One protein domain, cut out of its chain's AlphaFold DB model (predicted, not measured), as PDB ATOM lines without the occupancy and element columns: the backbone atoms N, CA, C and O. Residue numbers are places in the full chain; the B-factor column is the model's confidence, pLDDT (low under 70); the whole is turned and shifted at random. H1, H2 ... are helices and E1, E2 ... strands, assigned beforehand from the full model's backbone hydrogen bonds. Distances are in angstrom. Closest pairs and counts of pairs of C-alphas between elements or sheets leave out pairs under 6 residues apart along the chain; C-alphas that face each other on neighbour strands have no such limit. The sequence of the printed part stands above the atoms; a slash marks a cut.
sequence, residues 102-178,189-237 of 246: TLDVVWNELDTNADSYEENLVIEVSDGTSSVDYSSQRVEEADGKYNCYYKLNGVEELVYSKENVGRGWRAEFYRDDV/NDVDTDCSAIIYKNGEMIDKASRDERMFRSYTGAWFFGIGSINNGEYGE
ATOM      1  N   THR A 102      15.211 -98.880  26.393       88.69
ATOM      2  CA  THR A 102      14.876 -98.027  27.533       88.69
ATOM      3  C   THR A 102      14.305 -96.722  27.000       88.69
ATOM      4  O   THR A 102      14.867 -96.115  26.087       88.69
ATOM      5  N   LEU A 103      13.192 -96.287  27.569       88.06
ATOM      6  CA  LEU A 103      12.573 -95.001  27.298       88.06
ATOM      7  C   LEU A 103      12.706 -94.134  28.544       88.06
ATOM      8  O   LEU A 103      12.178 -94.498  29.589       88.06
ATOM      9  N   ASP A 104      13.347 -92.979  28.404       87.62
ATOM     10  CA  ASP A 104      13.378 -91.950  29.440       87.62
ATOM     11  C   ASP A 104      12.511 -90.777  28.987       87.62
ATOM     12  O   ASP A 104      12.845 -90.063  28.038       87.62
ATOM     13  N   VAL A 105      11.393 -90.564  29.670       81.56
ATOM     14  CA  VAL A 105      10.539 -89.392  29.494       81.56
ATOM     15  C   VAL A 105      10.893 -88.385  30.571       81.56
ATOM     16  O   VAL A 105      10.824 -88.697  31.756       81.56
ATOM     17  N   VAL A 106      11.287 -87.186  30.153       81.62
ATOM     18  CA  VAL A 106      11.699 -86.100  31.041       81.62
ATOM     19  C   VAL A 106      10.745 -84.923  30.887       81.62
ATOM     20  O   VAL A 106      10.533 -84.413  29.780       81.62
ATOM     21  N   TRP A 107      10.234 -84.470  32.024       73.88
ATOM     22  CA  TRP A 107       9.392 -83.296  32.177       73.88
ATOM     23  C   TRP A 107      10.238 -82.043  32.353       73.88
ATOM     24  O   TRP A 107      11.159 -81.980  33.175       73.88
ATOM     25  N   ASN A 108       9.882 -81.019  31.590       68.75
ATOM     26  CA  ASN A 108      10.344 -79.661  31.788       68.75
ATOM     27  C   ASN A 108       9.098 -78.820  32.085       68.75
ATOM     28  O   ASN A 108       8.386 -78.402  31.175       68.75
ATOM     29  N   GLU A 109       8.805 -78.606  33.370       61.31
ATOM     30  CA  GLU A 109       7.758 -77.670  33.798       61.31
ATOM     31  C   GLU A 109       7.936 -76.324  33.078       61.31
ATOM     32  O   GLU A 109       9.030 -75.747  33.107       61.31
ATOM     33  N   LEU A 110       6.874 -75.817  32.443       52.97
ATOM     34  CA  LEU A 110       6.862 -74.439  31.943       52.97
ATOM     35  C   LEU A 110       6.499 -73.445  33.057       52.97
ATOM     36  O   LEU A 110       6.823 -72.264  32.923       52.97
ATOM     37  N   ASP A 111       5.893 -73.911  34.158       52.03
ATOM     38  CA  ASP A 111       5.524 -73.082  35.307       52.03
ATOM     39  C   ASP A 111       5.715 -73.824  36.647       52.03
ATOM     40  O   ASP A 111       5.242 -74.937  36.852       52.03
ATOM     41  N   THR A 112       6.426 -73.189  37.578       48.78
ATOM     42  CA  THR A 112       6.924 -73.741  38.857       48.78
ATOM     43  C   THR A 112       5.859 -73.955  39.949       48.78
ATOM     44  O   THR A 112       6.214 -74.076  41.118       48.78
ATOM     45  N   ASN A 113       4.565 -73.953  39.611       50.47
ATOM     46  CA  ASN A 113       3.447 -74.046  40.575       50.47
ATOM     47  C   ASN A 113       2.486 -75.211  40.290       50.47
ATOM     48  O   ASN A 113       1.313 -75.184  40.663       50.47
ATOM     49  N   ALA A 114       2.969 -76.223  39.587       51.16
ATOM     50  CA  ALA A 114       2.196 -77.385  39.215       51.16
ATOM     51  C   ALA A 114       2.147 -78.444  40.329       51.16
ATOM     52  O   ALA A 114       2.845 -79.451  40.281       51.16
ATOM     53  N   ASP A 115       1.313 -78.227  41.342       47.50
ATOM     54  CA  ASP A 115       1.240 -79.122  42.507       47.50
ATOM     55  C   ASP A 115       0.465 -80.436  42.270       47.50
ATOM     56  O   ASP A 115       0.285 -81.219  43.197       47.50
ATOM     57  N   SER A 116      -0.017 -80.722  41.057       51.50
ATOM     58  CA  SER A 116      -0.636 -82.020  40.744       51.50
ATOM     59  C   SER A 116      -0.839 -82.168  39.243       51.50
ATOM     60  O   SER A 116      -1.831 -81.705  38.683       51.50
ATOM     61  N   TYR A 117       0.101 -82.815  38.571       52.38
ATOM     62  CA  TYR A 117      -0.172 -83.332  37.242       52.38
ATOM     63  C   TYR A 117      -0.225 -84.855  37.327       52.38
ATOM     64  O   TYR A 117       0.727 -85.509  37.747       52.38
ATOM     65  N   GLU A 118      -1.367 -85.418  36.934       55.62
ATOM     66  CA  GLU A 118      -1.519 -86.842  36.640       55.62
ATOM     67  C   GLU A 118      -0.771 -87.136  35.330       55.62
ATOM     68  O   GLU A 118      -1.353 -87.268  34.255       55.62
ATOM     69  N   GLU A 119       0.558 -87.122  35.388       64.44
ATOM     70  CA  GLU A 119       1.416 -87.300  34.219       64.44
ATOM     71  C   GLU A 119       1.640 -88.783  33.990       64.44
ATOM     72  O   GLU A 119       2.524 -89.400  34.589       64.44
ATOM     73  N   ASN A 120       0.848 -89.363  33.096       76.94
ATOM     74  CA  ASN A 120       0.893 -90.794  32.862       76.94
ATOM     75  C   ASN A 120       1.651 -91.117  31.575       76.94
ATOM     76  O   ASN A 120       1.233 -90.779  30.469       76.94
ATOM     77  N   LEU A 121       2.779 -91.815  31.730       86.19
ATOM     78  CA  LEU A 121       3.327 -92.622  30.647       86.19
ATOM     79  C   LEU A 121       2.377 -93.801  30.409       86.19
ATOM     80  O   LEU A 121       2.230 -94.686  31.268       86.19
ATOM     81  N   VAL A 122       1.761 -93.803  29.233       88.06
ATOM     82  CA  VAL A 122       0.876 -94.860  28.753       88.06
ATOM     83  C   VAL A 122       1.670 -95.766  27.822       88.06
ATOM     84  O   VAL A 122       2.380 -95.304  26.929       88.06
ATOM     85  N   ILE A 123       1.591 -97.071  28.076       90.38
ATOM     86  CA  ILE A 123       2.231 -98.112  27.275       90.38
ATOM     87  C   ILE A 123       1.141 -99.103  26.904       90.38
ATOM     88  O   ILE A 123       0.669 -99.867  27.742       90.38
ATOM     89  N   GLU A 124       0.753 -99.085  25.641       89.50
ATOM     90  CA  GLU A 124      -0.176-100.040  25.074       89.50
ATOM     91  C   GLU A 124       0.605-101.222  24.518       89.50
ATOM     92  O   GLU A 124       1.497-101.082  23.673       89.50
ATOM     93  N   VAL A 125       0.240-102.407  24.988       88.00
ATOM     94  CA  VAL A 125       0.784-103.661  24.493       88.00
ATOM     95  C   VAL A 125      -0.171-104.201  23.443       88.00
ATOM     96  O   VAL A 125      -1.361-104.361  23.688       88.00
ATOM     97  N   SER A 126       0.361-104.494  22.266       83.31
ATOM     98  CA  SER A 126      -0.346-105.215  21.216       83.31
ATOM     99  C   SER A 126       0.588-106.251  20.610       83.31
ATOM    100  O   SER A 126       1.805-106.195  20.758       83.31
ATOM    101  N   ASP A 127       0.046-107.224  19.906       71.50
ATOM    102  CA  ASP A 127       0.816-108.091  19.042       71.50
ATOM    103  C   ASP A 127       0.117-108.237  17.697       71.50
ATOM    104  O   ASP A 127      -1.097-108.097  17.553       71.50
ATOM    105  N   GLY A 128       0.912-108.467  16.655       57.25
ATOM    106  CA  GLY A 128       0.370-108.791  15.337       57.25
ATOM    107  C   GLY A 128      -0.060-110.256  15.217       57.25
ATOM    108  O   GLY A 128      -0.543-110.651  14.156       57.25
ATOM    109  N   THR A 129       0.182-111.077  16.250       59.22
ATOM    110  CA  THR A 129       0.268-112.544  16.139       59.22
ATOM    111  C   THR A 129      -0.528-113.352  17.175       59.22
ATOM    112  O   THR A 129      -0.440-114.577  17.139       59.22
ATOM    113  N   SER A 130      -1.376-112.733  18.010       61.19
ATOM    114  CA  SER A 130      -2.324-113.418  18.926       61.19
ATOM    115  C   SER A 130      -1.693-114.275  20.036       61.19
ATOM    116  O   SER A 130      -2.356-115.129  20.622       61.19
ATOM    117  N   SER A 131      -0.414-114.067  20.315       78.88
ATOM    118  CA  SER A 131       0.348-114.689  21.395       78.88
ATOM    119  C   SER A 131       0.102-114.045  22.763       78.88
ATOM    120  O   SER A 131       0.231-114.743  23.767       78.88
ATOM    121  N   VAL A 132      -0.246-112.756  22.816       83.75
ATOM    122  CA  VAL A 132      -0.491-112.006  24.056       83.75
ATOM    123  C   VAL A 132      -1.942-112.183  24.510       83.75
ATOM    124  O   VAL A 132      -2.877-111.828  23.793       83.75
ATOM    125  N   ASP A 133      -2.140-112.678  25.730       86.81
ATOM    126  CA  ASP A 133      -3.431-112.625  26.420       86.81
ATOM    127  C   ASP A 133      -3.551-111.312  27.208       86.81
ATOM    128  O   ASP A 133      -3.078-111.195  28.339       86.81
ATOM    129  N   TYR A 134      -4.202-110.311  26.616       83.50
ATOM    130  CA  TYR A 134      -4.370-108.986  27.226       83.50
ATOM    131  C   TYR A 134      -5.180-109.008  28.526       83.50
ATOM    132  O   TYR A 134      -4.949-108.182  29.403       83.50
ATOM    133  N   SER A 135      -6.092-109.972  28.681       86.62
ATOM    134  CA  SER A 135      -6.911-110.106  29.893       86.62
ATOM    135  C   SER A 135      -6.127-110.649  31.089       86.62
ATOM    136  O   SER A 135      -6.585-110.581  32.225       86.62
ATOM    137  N   SER A 136      -4.927-111.179  30.840       88.69
ATOM    138  CA  SER A 136      -4.046-111.728  31.869       88.69
ATOM    139  C   SER A 136      -3.094-110.707  32.487       88.69
ATOM    140  O   SER A 136      -2.201-111.115  33.233       88.69
ATOM    141  N   GLN A 137      -3.249-109.415  32.166       92.56
ATOM    142  CA  GLN A 137      -2.374-108.370  32.683       92.56
ATOM    143  C   GLN A 137      -2.288-108.456  34.209       92.56
ATOM    144  O   GLN A 137      -3.290-108.376  34.920       92.56
ATOM    145  N   ARG A 138      -1.059-108.570  34.707       95.19
ATOM    146  CA  ARG A 138      -0.744-108.474  36.129       95.19
ATOM    147  C   ARG A 138       0.304-107.395  36.326       95.19
ATOM    148  O   ARG A 138       1.298-107.345  35.603       95.19
ATOM    149  N   VAL A 139       0.092-106.549  37.323       94.38
ATOM    150  CA  VAL A 139       1.050-105.518  37.720       94.38
ATOM    151  C   VAL A 139       1.588-105.863  39.100       94.38
ATOM    152  O   VAL A 139       0.831-106.226  39.997       94.38
ATOM    153  N   GLU A 140       2.902-105.780  39.251       96.12
ATOM    154  CA  GLU A 140       3.593-105.919  40.527       96.12
ATOM    155  C   GLU A 140       4.377-104.645  40.800       96.12
ATOM    156  O   GLU A 140       5.187-104.227  39.972       96.12
ATOM    157  N   GLU A 141       4.131-104.028  41.952       95.12
ATOM    158  CA  GLU A 141       4.877-102.859  42.401       95.12
ATOM    159  C   GLU A 141       5.928-103.284  43.426       95.12
ATOM    160  O   GLU A 141       5.610-103.887  44.453       95.12
ATOM    161  N   ALA A 142       7.186-102.964  43.142       90.50
ATOM    162  CA  ALA A 142       8.299-103.178  44.054       90.50
ATOM    163  C   ALA A 142       9.264-101.995  43.957       90.50
ATOM    164  O   ALA A 142       9.694-101.634  42.864       90.50
ATOM    165  N   ASP A 143       9.596-101.387  45.098       89.81
ATOM    166  CA  ASP A 143      10.542-100.267  45.194       89.81
ATOM    167  C   ASP A 143      10.223 -99.079  44.252       89.81
ATOM    168  O   ASP A 143      11.125 -98.433  43.724       89.81
ATOM    169  N   GLY A 144       8.934 -98.786  44.019       86.81
ATOM    170  CA  GLY A 144       8.487 -97.708  43.118       86.81
ATOM    171  C   GLY A 144       8.581 -98.038  41.622       86.81
ATOM    172  O   GLY A 144       8.347 -97.173  40.773       86.81
ATOM    173  N   LYS A 145       8.908 -99.292  41.290       92.75
ATOM    174  CA  LYS A 145       8.907 -99.835  39.934       92.75
ATOM    175  C   LYS A 145       7.677-100.714  39.721       92.75
ATOM    176  O   LYS A 145       7.445-101.673  40.453       92.75
ATOM    177  N   TYR A 146       6.927-100.402  38.673       93.94
ATOM    178  CA  TYR A 146       5.773-101.154  38.200       93.94
ATOM    179  C   TYR A 146       6.227-102.154  37.142       93.94
ATOM    180  O   TYR A 146       6.591-101.770  36.030       93.94
ATOM    181  N   ASN A 147       6.208-103.437  37.478       95.50
ATOM    182  CA  ASN A 147       6.507-104.534  36.566       95.50
ATOM    183  C   ASN A 147       5.199-105.070  35.979       95.50
ATOM    184  O   ASN A 147       4.296-105.461  36.719       95.50
ATOM    185  N   CYS A 148       5.087-105.085  34.653       94.81
ATOM    186  CA  CYS A 148       3.873-105.480  33.951       94.81
ATOM    187  C   CYS A 148       4.076-106.810  33.224       94.81
ATOM    188  O   CYS A 148       4.898-106.933  32.308       94.81
ATOM    189  N   TYR A 149       3.289-107.796  33.639       94.25
ATOM    190  CA  TYR A 149       3.327-109.168  33.161       94.25
ATOM    191  C   TYR A 149       2.102-109.476  32.306       94.25
ATOM    192  O   TYR A 149       1.003-108.997  32.588       94.25
ATOM    193  N   TYR A 150       2.299-110.313  31.292       92.56
ATOM    194  CA  TYR A 150       1.231-110.872  30.465       92.56
ATOM    195  C   TYR A 150       1.509-112.351  30.214       92.56
ATOM    196  O   TYR A 150       2.663-112.780  30.187       92.56
ATOM    197  N   LYS A 151       0.459-113.134  29.969       91.12
ATOM    198  CA  LYS A 151       0.607-114.487  29.439       91.12
ATOM    199  C   LYS A 151       0.884-114.426  27.941       91.12
ATOM    200  O   LYS A 151       0.030-114.016  27.158       91.12
ATOM    201  N   LEU A 152       2.068-114.884  27.551       88.00
ATOM    202  CA  LEU A 152       2.495-115.083  26.172       88.00
ATOM    203  C   LEU A 152       2.441-116.578  25.864       88.00
ATOM    204  O   LEU A 152       3.132-117.378  26.492       88.00
ATOM    205  N   ASN A 153       1.577-116.993  24.936       87.81
ATOM    206  CA  ASN A 153       1.337-118.413  24.633       87.81
ATOM    207  C   ASN A 153       1.009-119.259  25.888       87.81
ATOM    208  O   ASN A 153       1.393-120.424  25.991       87.81
ATOM    209  N   GLY A 154       0.303-118.662  26.856       88.00
ATOM    210  CA  GLY A 154      -0.100-119.302  28.112       88.00
ATOM    211  C   GLY A 154       0.936-119.262  29.244       88.00
ATOM    212  O   GLY A 154       0.623-119.721  30.341       88.00
ATOM    213  N   VAL A 155       2.129-118.703  29.016       90.44
ATOM    214  CA  VAL A 155       3.185-118.550  30.031       90.44
ATOM    215  C   VAL A 155       3.259-117.095  30.472       90.44
ATOM    216  O   VAL A 155       3.357-116.213  29.629       90.44
ATOM    217  N   GLU A 156       3.200-116.834  31.778       92.81
ATOM    218  CA  GLU A 156       3.366-115.475  32.306       92.81
ATOM    219  C   GLU A 156       4.817-115.009  32.134       92.81
ATOM    220  O   GLU A 156       5.749-115.669  32.593       92.81
ATOM    221  N   GLU A 157       4.997-113.860  31.490       92.38
ATOM    222  CA  GLU A 157       6.299-113.248  31.249       92.38
ATOM    223  C   GLU A 157       6.274-111.750  31.564       92.38
ATOM    224  O   GLU A 157       5.249-111.082  31.413       92.38
ATOM    225  N   LEU A 158       7.422-111.213  31.987       92.94
ATOM    226  CA  LEU A 158       7.623-109.774  32.152       92.94
ATOM    227  C   LEU A 158       7.742-109.123  30.769       92.94
ATOM    228  O   LEU A 158       8.656-109.440  30.009       92.94
ATOM    229  N   VAL A 159       6.838-108.198  30.454       92.44
ATOM    230  CA  VAL A 159       6.758-107.581  29.122       92.44
ATOM    231  C   VAL A 159       7.367-106.185  29.121       92.44
ATOM    232  O   VAL A 159       8.157-105.854  28.233       92.44
ATOM    233  N   TYR A 160       7.057-105.376  30.129       94.19
ATOM    234  CA  TYR A 160       7.717-104.096  30.364       94.19
ATOM    235  C   TYR A 160       7.719-103.762  31.852       94.19
ATOM    236  O   TYR A 160       6.996-104.361  32.647       94.19
ATOM    237  N   SER A 161       8.524-102.777  32.222       95.25
ATOM    238  CA  SER A 161       8.434-102.125  33.518       95.25
ATOM    239  C   SER A 161       8.460-100.616  33.342       95.25
ATOM    240  O   SER A 161       8.952-100.115  32.328       95.25
ATOM    241  N   LYS A 162       7.916 -99.888  34.313       94.06
ATOM    242  CA  LYS A 162       8.054 -98.437  34.393       94.06
ATOM    243  C   LYS A 162       8.265 -97.979  35.826       94.06
ATOM    244  O   LYS A 162       7.734 -98.578  36.750       94.06
ATOM    245  N   GLU A 163       9.015 -96.911  36.007       92.31
ATOM    246  CA  GLU A 163       9.270 -96.291  37.305       92.31
ATOM    247  C   GLU A 163       9.263 -94.771  37.161       92.31
ATOM    248  O   GLU A 163       9.625 -94.227  36.111       92.31
ATOM    249  N   ASN A 164       8.842 -94.081  38.217       88.12
ATOM    250  CA  ASN A 164       8.947 -92.631  38.272       88.12
ATOM    251  C   ASN A 164      10.386 -92.245  38.648       88.12
ATOM    252  O   ASN A 164      10.916 -92.684  39.669       88.12
ATOM    253  N   VAL A 165      11.030 -91.423  37.819       85.75
ATOM    254  CA  VAL A 165      12.429 -90.999  37.991       85.75
ATOM    255  C   VAL A 165      12.522 -89.484  38.133       85.75
ATOM    256  O   VAL A 165      12.978 -88.758  37.248       85.75
ATOM    257  N   GLY A 166      12.106 -88.992  39.297       81.06
ATOM    258  CA  GLY A 166      12.207 -87.584  39.670       81.06
ATOM    259  C   GLY A 166      11.209 -86.715  38.913       81.06
ATOM    260  O   GLY A 166      10.113 -86.477  39.397       81.06
ATOM    261  N   ARG A 167      11.604 -86.209  37.741       76.00
ATOM    262  CA  ARG A 167      10.766 -85.365  36.869       76.00
ATOM    263  C   ARG A 167      10.375 -86.131  35.614       76.00
ATOM    264  O   ARG A 167      10.589 -85.636  34.513       76.00
ATOM    265  N   GLY A 168       9.946 -87.379  35.740       83.06
ATOM    266  CA  GLY A 168       9.814 -88.212  34.559       83.06
ATOM    267  C   GLY A 168       9.419 -89.645  34.824       83.06
ATOM    268  O   GLY A 168       9.249 -90.069  35.966       83.06
ATOM    269  N   TRP A 169       9.369 -90.401  33.737       88.94
ATOM    270  CA  TRP A 169       9.220 -91.848  33.760       88.94
ATOM    271  C   TRP A 169      10.375 -92.501  33.029       88.94
ATOM    272  O   TRP A 169      10.789 -92.046  31.964       88.94
ATOM    273  N   ARG A 170      10.844 -93.613  33.576       92.00
ATOM    274  CA  ARG A 170      11.682 -94.562  32.860       92.00
ATOM    275  C   ARG A 170      10.856 -95.799  32.580       92.00
ATOM    276  O   ARG A 170      10.203 -96.301  33.488       92.00
ATOM    277  N   ALA A 171      10.902 -96.296  31.353       94.19
ATOM    278  CA  ALA A 171      10.338 -97.586  30.989       94.19
ATOM    279  C   ALA A 171      11.389 -98.495  30.354       94.19
ATOM    280  O   ALA A 171      12.239 -98.047  29.584       94.19
ATOM    281  N   GLU A 172      11.312 -99.781  30.669       94.50
ATOM    282  CA  GLU A 172      12.158-100.833  30.114       94.50
ATOM    283  C   GLU A 172      11.270-101.860  29.417       94.50
ATOM    284  O   GLU A 172      10.283-102.322  29.986       94.50
ATOM    285  N   PHE A 173      11.628-102.234  28.193       92.25
ATOM    286  CA  PHE A 173      10.888-103.211  27.394       92.25
ATOM    287  C   PHE A 173      11.719-104.480  27.280       92.25
ATOM    288  O   PHE A 173      12.897-104.381  26.946       92.25
ATOM    289  N   TYR A 174      11.139-105.653  27.555       90.81
ATOM    290  CA  TYR A 174      11.899-106.908  27.687       90.81
ATOM    291  C   TYR A 174      11.667-107.913  26.558       90.81
ATOM    292  O   TYR A 174      12.400-108.896  26.464       90.81
ATOM    293  N   ARG A 175      10.672-107.681  25.698       87.31
ATOM    294  CA  ARG A 175      10.330-108.561  24.579       87.31
ATOM    295  C   ARG A 175      10.547-107.838  23.259       87.31
ATOM    296  O   ARG A 175      10.267-106.650  23.140       87.31
ATOM    297  N   ASP A 176      11.061-108.545  22.263       84.94
ATOM    298  CA  ASP A 176      11.175-108.044  20.894       84.94
ATOM    299  C   ASP A 176      10.006-108.512  20.021       84.94
ATOM    300  O   ASP A 176       9.616-107.806  19.104       84.94
ATOM    301  N   ASP A 177       9.386-109.641  20.336       81.56
ATOM    302  CA  ASP A 177       8.238-110.213  19.627       81.56
ATOM    303  C   ASP A 177       6.878-109.595  19.997       81.56
ATOM    304  O   ASP A 177       5.845-110.001  19.466       81.56
ATOM    305  N   VAL A 178       6.873-108.592  20.875       86.75
ATOM    306  CA  VAL A 178       5.683-107.840  21.290       86.75
ATOM    307  C   VAL A 178       5.722-106.440  20.679       86.75
ATOM    308  O   VAL A 178       6.789-105.839  20.528       86.75
ATOM    309  N   ASN A 189      -7.308 -80.250  29.440       52.56
ATOM    310  CA  ASN A 189      -7.382 -79.571  28.136       52.56
ATOM    311  C   ASN A 189      -6.256 -78.541  27.906       52.56
ATOM    312  O   ASN A 189      -6.097 -78.081  26.771       52.56
ATOM    313  N   ASP A 190      -5.513 -78.191  28.957       57.34
ATOM    314  CA  ASP A 190      -4.411 -77.232  28.929       57.34
ATOM    315  C   ASP A 190      -3.069 -77.973  28.974       57.34
ATOM    316  O   ASP A 190      -2.890 -78.933  29.726       57.34
ATOM    317  N   VAL A 191      -2.136 -77.554  28.116       59.84
ATOM    318  CA  VAL A 191      -0.820 -78.182  27.949       59.84
ATOM    319  C   VAL A 191       0.246 -77.256  28.534       59.84
ATOM    320  O   VAL A 191       0.969 -76.576  27.804       59.84
ATOM    321  N   ASP A 192       0.336 -77.233  29.861       62.28
ATOM    322  CA  ASP A 192       1.281 -76.375  30.594       62.28
ATOM    323  C   ASP A 192       2.629 -77.065  30.882       62.28
ATOM    324  O   ASP A 192       3.567 -76.438  31.371       62.28
ATOM    325  N   THR A 193       2.779 -78.338  30.510       62.88
ATOM    326  CA  THR A 193       4.031 -79.096  30.676       62.88
ATOM    327  C   THR A 193       4.716 -79.276  29.325       62.88
ATOM    328  O   THR A 193       4.111 -79.805  28.388       62.88
ATOM    329  N   ASP A 194       5.971 -78.835  29.192       72.69
ATOM    330  CA  ASP A 194       6.824 -79.225  28.066       72.69
ATOM    331  C   ASP A 194       7.498 -80.556  28.399       72.69
ATOM    332  O   ASP A 194       7.958 -80.795  29.518       72.69
ATOM    333  N   CYS A 195       7.541 -81.461  27.435       74.75
ATOM    334  CA  CYS A 195       8.068 -82.792  27.662       74.75
ATOM    335  C   CYS A 195       8.933 -83.252  26.504       74.75
ATOM    336  O   CYS A 195       8.734 -82.907  25.336       74.75
ATOM    337  N   SER A 196       9.947 -84.039  26.846       84.44
ATOM    338  CA  SER A 196      10.760 -84.711  25.849       84.44
ATOM    339  C   SER A 196      10.988 -86.149  26.253       84.44
ATOM    340  O   SER A 196      11.262 -86.442  27.413       84.44
ATOM    341  N   ALA A 197      10.911 -87.030  25.275       87.81
ATOM    342  CA  ALA A 197      11.215 -88.432  25.426       87.81
ATOM    343  C   ALA A 197      12.521 -88.740  24.702       87.81
ATOM    344  O   ALA A 197      12.732 -88.308  23.568       87.81
ATOM    345  N   ILE A 198      13.400 -89.482  25.362       89.12
ATOM    346  CA  ILE A 198      14.654 -89.975  24.809       89.12
ATOM    347  C   ILE A 198      14.574 -91.494  24.782       89.12
ATOM    348  O   ILE A 198      14.317 -92.134  25.801       89.12
ATOM    349  N   ILE A 199      14.802 -92.066  23.606       90.00
ATOM    350  CA  ILE A 199      14.736 -93.505  23.393       90.00
ATOM    351  C   ILE A 199      16.161 -94.030  23.266       90.00
ATOM    352  O   ILE A 199      16.948 -93.537  22.452       90.00
ATOM    353  N   TYR A 200      16.472 -95.061  24.044       89.56
ATOM    354  CA  TYR A 200      17.732 -95.784  24.004       89.56
ATOM    355  C   TYR A 200      17.513 -97.215  23.513       89.56
ATOM    356  O   TYR A 200      16.569 -97.883  23.931       89.56
ATOM    357  N   LYS A 201      18.425 -97.712  22.674       87.31
ATOM    358  CA  LYS A 201      18.538 -99.131  22.305       87.31
ATOM    359  C   LYS A 201      19.906 -99.621  22.744       87.31
ATOM    360  O   LYS A 201      20.914 -99.040  22.349       87.31
ATOM    361  N   ASN A 202      19.961-100.661  23.574       85.81
ATOM    362  CA  ASN A 202      21.221-101.179  24.130       85.81
ATOM    363  C   ASN A 202      22.115-100.092  24.780       85.81
ATOM    364  O   ASN A 202      23.340-100.134  24.666       85.81
ATOM    365  N   GLY A 203      21.506 -99.093  25.431       84.31
ATOM    366  CA  GLY A 203      22.208 -97.983  26.090       84.31
ATOM    367  C   GLY A 203      22.658 -96.836  25.173       84.31
ATOM    368  O   GLY A 203      23.180 -95.840  25.670       84.31
ATOM    369  N   GLU A 204      22.440 -96.924  23.859       86.81
ATOM    370  CA  GLU A 204      22.718 -95.837  22.915       86.81
ATOM    371  C   GLU A 204      21.436 -95.067  22.588       86.81
ATOM    372  O   GLU A 204      20.408 -95.673  22.293       86.81
ATOM    373  N   MET A 205      21.490 -93.731  22.626       91.00
ATOM    374  CA  MET A 205      20.366 -92.878  22.220       91.00
ATOM    375  C   MET A 205      20.095 -93.070  20.724       91.00
ATOM    376  O   MET A 205      20.985 -92.832  19.905       91.00
ATOM    377  N   ILE A 206      18.867 -93.452  20.374       91.50
ATOM    378  CA  ILE A 206      18.436 -93.663  18.985       91.50
ATOM    379  C   ILE A 206      17.422 -92.630  18.498       91.50
ATOM    380  O   ILE A 206      17.364 -92.373  17.298       91.50
ATOM    381  N   ASP A 207      16.650 -92.026  19.402       90.62
ATOM    382  CA  ASP A 207      15.711 -90.963  19.056       90.62
ATOM    383  C   ASP A 207      15.485 -90.014  20.236       90.62
ATOM    384  O   ASP A 207      15.685 -90.365  21.405       90.62
ATOM    385  N   LYS A 208      15.058 -88.799  19.906       89.19
ATOM    386  CA  LYS A 208      14.538 -87.821  20.850       89.19
ATOM    387  C   LYS A 208      13.294 -87.187  20.243       89.19
ATOM    388  O   LYS A 208      13.379 -86.533  19.210       89.19
ATOM    389  N   ALA A 209      12.171 -87.332  20.931       83.94
ATOM    390  CA  ALA A 209      10.920 -86.684  20.581       83.94
ATOM    391  C   ALA A 209      10.662 -85.529  21.546       83.94
ATOM    392  O   ALA A 209      10.777 -85.702  22.761       83.94
ATOM    393  N   SER A 210      10.304 -84.363  21.024       83.50
ATOM    394  CA  SER A 210       9.732 -83.288  21.836       83.50
ATOM    395  C   SER A 210       8.225 -83.224  21.654       83.50
ATOM    396  O   SER A 210       7.699 -83.547  20.584       83.50
ATOM    397  N   ARG A 211       7.535 -82.787  22.705       80.06
ATOM    398  CA  ARG A 211       6.088 -82.596  22.728       80.06
ATOM    399  C   ARG A 211       5.582 -81.880  21.478       80.06
ATOM    400  O   ARG A 211       4.714 -82.396  20.783       80.06
ATOM    401  N   ASP A 212       6.172 -80.732  21.160       76.94
ATOM    402  CA  ASP A 212       5.736 -79.852  20.070       76.94
ATOM    403  C   ASP A 212       5.811 -80.507  18.679       76.94
ATOM    404  O   ASP A 212       5.120 -80.080  17.755       76.94
ATOM    405  N   GLU A 213       6.622 -81.554  18.516       78.31
ATOM    406  CA  GLU A 213       6.778 -82.269  17.246       78.31
ATOM    407  C   GLU A 213       5.731 -83.369  17.043       78.31
ATOM    408  O   GLU A 213       5.419 -83.698  15.897       78.31
ATOM    409  N   ARG A 214       5.218 -83.968  18.127       78.50
ATOM    410  CA  ARG A 214       4.377 -85.182  18.073       78.50
ATOM    411  C   ARG A 214       3.087 -85.067  18.889       78.50
ATOM    412  O   ARG A 214       2.507 -86.078  19.286       78.50
ATOM    413  N   MET A 215       2.646 -83.838  19.142       82.00
ATOM    414  CA  MET A 215       1.384 -83.561  19.815       82.00
ATOM    415  C   MET A 215       0.214 -83.711  18.842       82.00
ATOM    416  O   MET A 215       0.193 -83.103  17.769       82.00
ATOM    417  N   PHE A 216      -0.796 -84.473  19.236       80.00
ATOM    418  CA  PHE A 216      -2.067 -84.557  18.530       80.00
ATOM    419  C   PHE A 216      -3.223 -84.586  19.528       80.00
ATOM    420  O   PHE A 216      -3.044 -84.781  20.729       80.00
ATOM    421  N   ARG A 217      -4.427 -84.323  19.026       75.38
ATOM    422  CA  ARG A 217      -5.636 -84.225  19.841       75.38
ATOM    423  C   ARG A 217      -6.565 -85.381  19.508       75.38
ATOM    424  O   ARG A 217      -6.852 -85.587  18.329       75.38
ATOM    425  N   SER A 218      -7.048 -86.104  20.513       71.44
ATOM    426  CA  SER A 218      -8.076 -87.121  20.290       71.44
ATOM    427  C   SER A 218      -9.431 -86.494  19.975       71.44
ATOM    428  O   SER A 218      -9.694 -85.313  20.232       71.44
ATOM    429  N   TYR A 219     -10.349 -87.329  19.494       67.38
ATOM    430  CA  TYR A 219     -11.755 -86.970  19.325       67.38
ATOM    431  C   TYR A 219     -12.466 -86.660  20.657       67.38
ATOM    432  O   TYR A 219     -13.439 -85.905  20.663       67.38
ATOM    433  N   THR A 220     -11.973 -87.189  21.788       67.75
ATOM    434  CA  THR A 220     -12.484 -86.887  23.140       67.75
ATOM    435  C   THR A 220     -12.010 -85.531  23.665       67.75
ATOM    436  O   THR A 220     -12.521 -85.049  24.673       67.75
ATOM    437  N   GLY A 221     -11.082 -84.879  22.958       67.38
ATOM    438  CA  GLY A 221     -10.572 -83.551  23.279       67.38
ATOM    439  C   GLY A 221      -9.279 -83.545  24.089       67.38
ATOM    440  O   GLY A 221      -8.712 -82.458  24.222       67.38
ATOM    441  N   ALA A 222      -8.808 -84.710  24.544       71.31
ATOM    442  CA  ALA A 222      -7.551 -84.882  25.268       71.31
ATOM    443  C   ALA A 222      -6.328 -84.717  24.347       71.31
ATOM    444  O   ALA A 222      -6.398 -84.969  23.135       71.31
ATOM    445  N   TRP A 223      -5.216 -84.265  24.927       76.25
ATOM    446  CA  TRP A 223      -3.945 -84.118  24.228       76.25
ATOM    447  C   TRP A 223      -3.067 -85.337  24.455       76.25
ATOM    448  O   TRP A 223      -2.930 -85.837  25.569       76.25
ATOM    449  N   PHE A 224      -2.447 -85.776  23.367       79.19
ATOM    450  CA  PHE A 224      -1.559 -86.918  23.336       79.19
ATOM    451  C   PHE A 224      -0.228 -86.470  22.764       79.19
ATOM    452  O   PHE A 224      -0.162 -85.791  21.736       79.19
ATOM    453  N   PHE A 225       0.839 -86.894  23.417       84.44
ATOM    454  CA  PHE A 225       2.183 -86.850  22.880       84.44
ATOM    455  C   PHE A 225       2.564 -88.271  22.472       84.44
ATOM    456  O   PHE A 225       2.894 -89.107  23.315       84.44
ATOM    457  N   GLY A 226       2.479 -88.562  21.172       87.88
ATOM    458  CA  GLY A 226       2.876 -89.862  20.632       87.88
ATOM    459  C   GLY A 226       4.389 -89.982  20.614       87.88
ATOM    460  O   GLY A 226       5.051 -89.375  19.772       87.88
ATOM    461  N   ILE A 227       4.948 -90.765  21.530       89.50
ATOM    462  CA  ILE A 227       6.398 -90.868  21.664       89.50
ATOM    463  C   ILE A 227       6.953 -91.800  20.589       89.50
ATOM    464  O   ILE A 227       7.877 -91.428  19.867       89.50
ATOM    465  N   GLY A 228       6.406 -93.007  20.456       90.62
ATOM    466  CA  GLY A 228       6.878 -93.961  19.460       90.62
ATOM    467  C   GLY A 228       6.248 -95.337  19.589       90.62
ATOM    468  O   GLY A 228       5.340 -95.556  20.392       90.62
ATOM    469  N   SER A 229       6.755 -96.259  18.778       91.56
ATOM    470  CA  SER A 229       6.410 -97.670  18.868       91.56
ATOM    471  C   SER A 229       7.646 -98.561  18.775       91.56
ATOM    472  O   SER A 229       8.669 -98.183  18.205       91.56
ATOM    473  N   ILE A 230       7.562 -99.756  19.352       89.81
ATOM    474  CA  ILE A 230       8.495-100.861  19.116       89.81
ATOM    475  C   ILE A 230       7.671-101.992  18.518       89.81
ATOM    476  O   ILE A 230       6.648-102.360  19.083       89.81
ATOM    477  N   ASN A 231       8.084-102.538  17.379       87.75
ATOM    478  CA  ASN A 231       7.378-103.624  16.707       87.75
ATOM    479  C   ASN A 231       8.388-104.638  16.169       87.75
ATOM    480  O   ASN A 231       9.230-104.281  15.344       87.75
ATOM    481  N   ASN A 232       8.302-105.893  16.620       82.31
ATOM    482  CA  ASN A 232       9.258-106.948  16.262       82.31
ATOM    483  C   ASN A 232      10.720-106.527  16.523       82.31
ATOM    484  O   ASN A 232      11.591-106.696  15.671       82.31
ATOM    485  N   GLY A 233      10.966-105.899  17.677       82.38
ATOM    486  CA  GLY A 233      12.294-105.466  18.107       82.38
ATOM    487  C   GLY A 233      12.828-104.231  17.388       82.38
ATOM    488  O   GLY A 233      13.977-103.848  17.621       82.38
ATOM    489  N   GLU A 234      12.027-103.577  16.547       87.94
ATOM    490  CA  GLU A 234      12.414-102.374  15.812       87.94
ATOM    491  C   GLU A 234      11.636-101.150  16.292       87.94
ATOM    492  O   GLU A 234      10.411-101.182  16.395       87.94
ATOM    493  N   TYR A 235      12.362-100.068  16.576       90.25
ATOM    494  CA  TYR A 235      11.777 -98.775  16.923       90.25
ATOM    495  C   TYR A 235      11.199 -98.086  15.683       90.25
ATOM    496  O   TYR A 235      11.812 -98.092  14.611       90.25
ATOM    497  N   GLY A 236      10.041 -97.452  15.842       89.81
ATOM    498  CA  GLY A 236       9.360 -96.702  14.799       89.81
ATOM    499  C   GLY A 236       8.514 -95.552  15.339       89.81
ATOM    500  O   GLY A 236       8.458 -95.281  16.541       89.81
ATOM    501  N   GLU A 237       7.846 -94.866  14.413       88.00
ATOM    502  CA  GLU A 237       6.906 -93.792  14.737       88.00
ATOM    503  C   GLU A 237       5.722 -94.316  15.562       88.00
ATOM    504  O   GLU A 237       5.385 -95.503  15.529       88.00
TER     505      GLU A 237
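AT A GLANCE: This is residues 102 to 178 and 189 to 237 of the 246 residues of an uncharacterized protein of Lachnospiraceae bacterium (UniProt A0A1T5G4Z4). A large, twisted sheet of seven strands has a smaller, loose second layer over one face, making a sandwich that is only partly face to face. That second layer holds the small sheet E9 E10 E11, over the E7 and E8 end, and the lone strand E2 running beside E10; the short helix H1 sits where the chain passes from one sheet to the other. The printed part has 126 residues, with named elements in the order E1 to E8, H1, E9 to E11, and is mostly strand. The large sheet runs E3, E4, E5, E6, E1, E7, E8 and the small one E9, E10, E11, both all antiparallel. The whole is compact, with a radius of gyration of the C-alphas of 15.6 A and spans of 47 by 35 by 30 A.

IN THESE COORDINATES: Start in the large sheet at C-alpha 102, (14.876, -98.027, 27.533), where E1, residues 102 to 109, begins its 22.5 A. On one side of it find E6, 168 to 173, then E5, 155 to 164 and 27.8 A long, E4, 145 to 152, and E3, 132 to 142, which bends by 85 degrees at residue 135. On the other side are E7, 193 to 201 and 26.1 A long, and E8, 204 to 210. E2 is residues 120 to 126 and H1 is 211 to 214. E9 is 215 to 217, E10 is 223 to 231, 23.8 A long, and E11, 234 to 236, ends at C-alpha 236, (9.360, -96.702, 14.799).

HOW THE PARTS SIT: Look first between the neighbour strands E1 and E7, where N 106 and O 196 are 2.8 A apart, within hydrogen-bond range; between the neighbour strands E1 and E6, N 103 and O 171 are also within that range, at 2.8 A. E3 E4 E5 E6 is a meander, each strand the antiparallel neighbour of the one before, and so is E9 E10 E11. In the hairpin E9 and E10, N 216 and O 224 are 2.9 A apart; in the hairpin E10 and E11, N 231 and O 234 are 2.9 A apart. The facing parts of the two sheets are 9.7 A centre to centre, their best planes 23 degrees apart. E2 pairs with no named strand; it is near E5 and E10, and its closest C-alpha pair with E6 is Leu 121 and Trp 169, 6.7 A. H1 only grazes both sheets and is too short for an O i to N i+4 pair.

THE WHOLE: The C-alphas of Thr 112 and Gly 154, the two farthest apart, are 47.3 A apart. Residues 179 to 188 are not printed, and C-alphas 178 and 189 stand 31.9 A apart across this cut. Of the links printed whole, none is long. The mean pLDDT of the printed part is 81.5; look for values under 70 at residues 108 to 119, 128 to 130, 189 to 193 and 219 to 221.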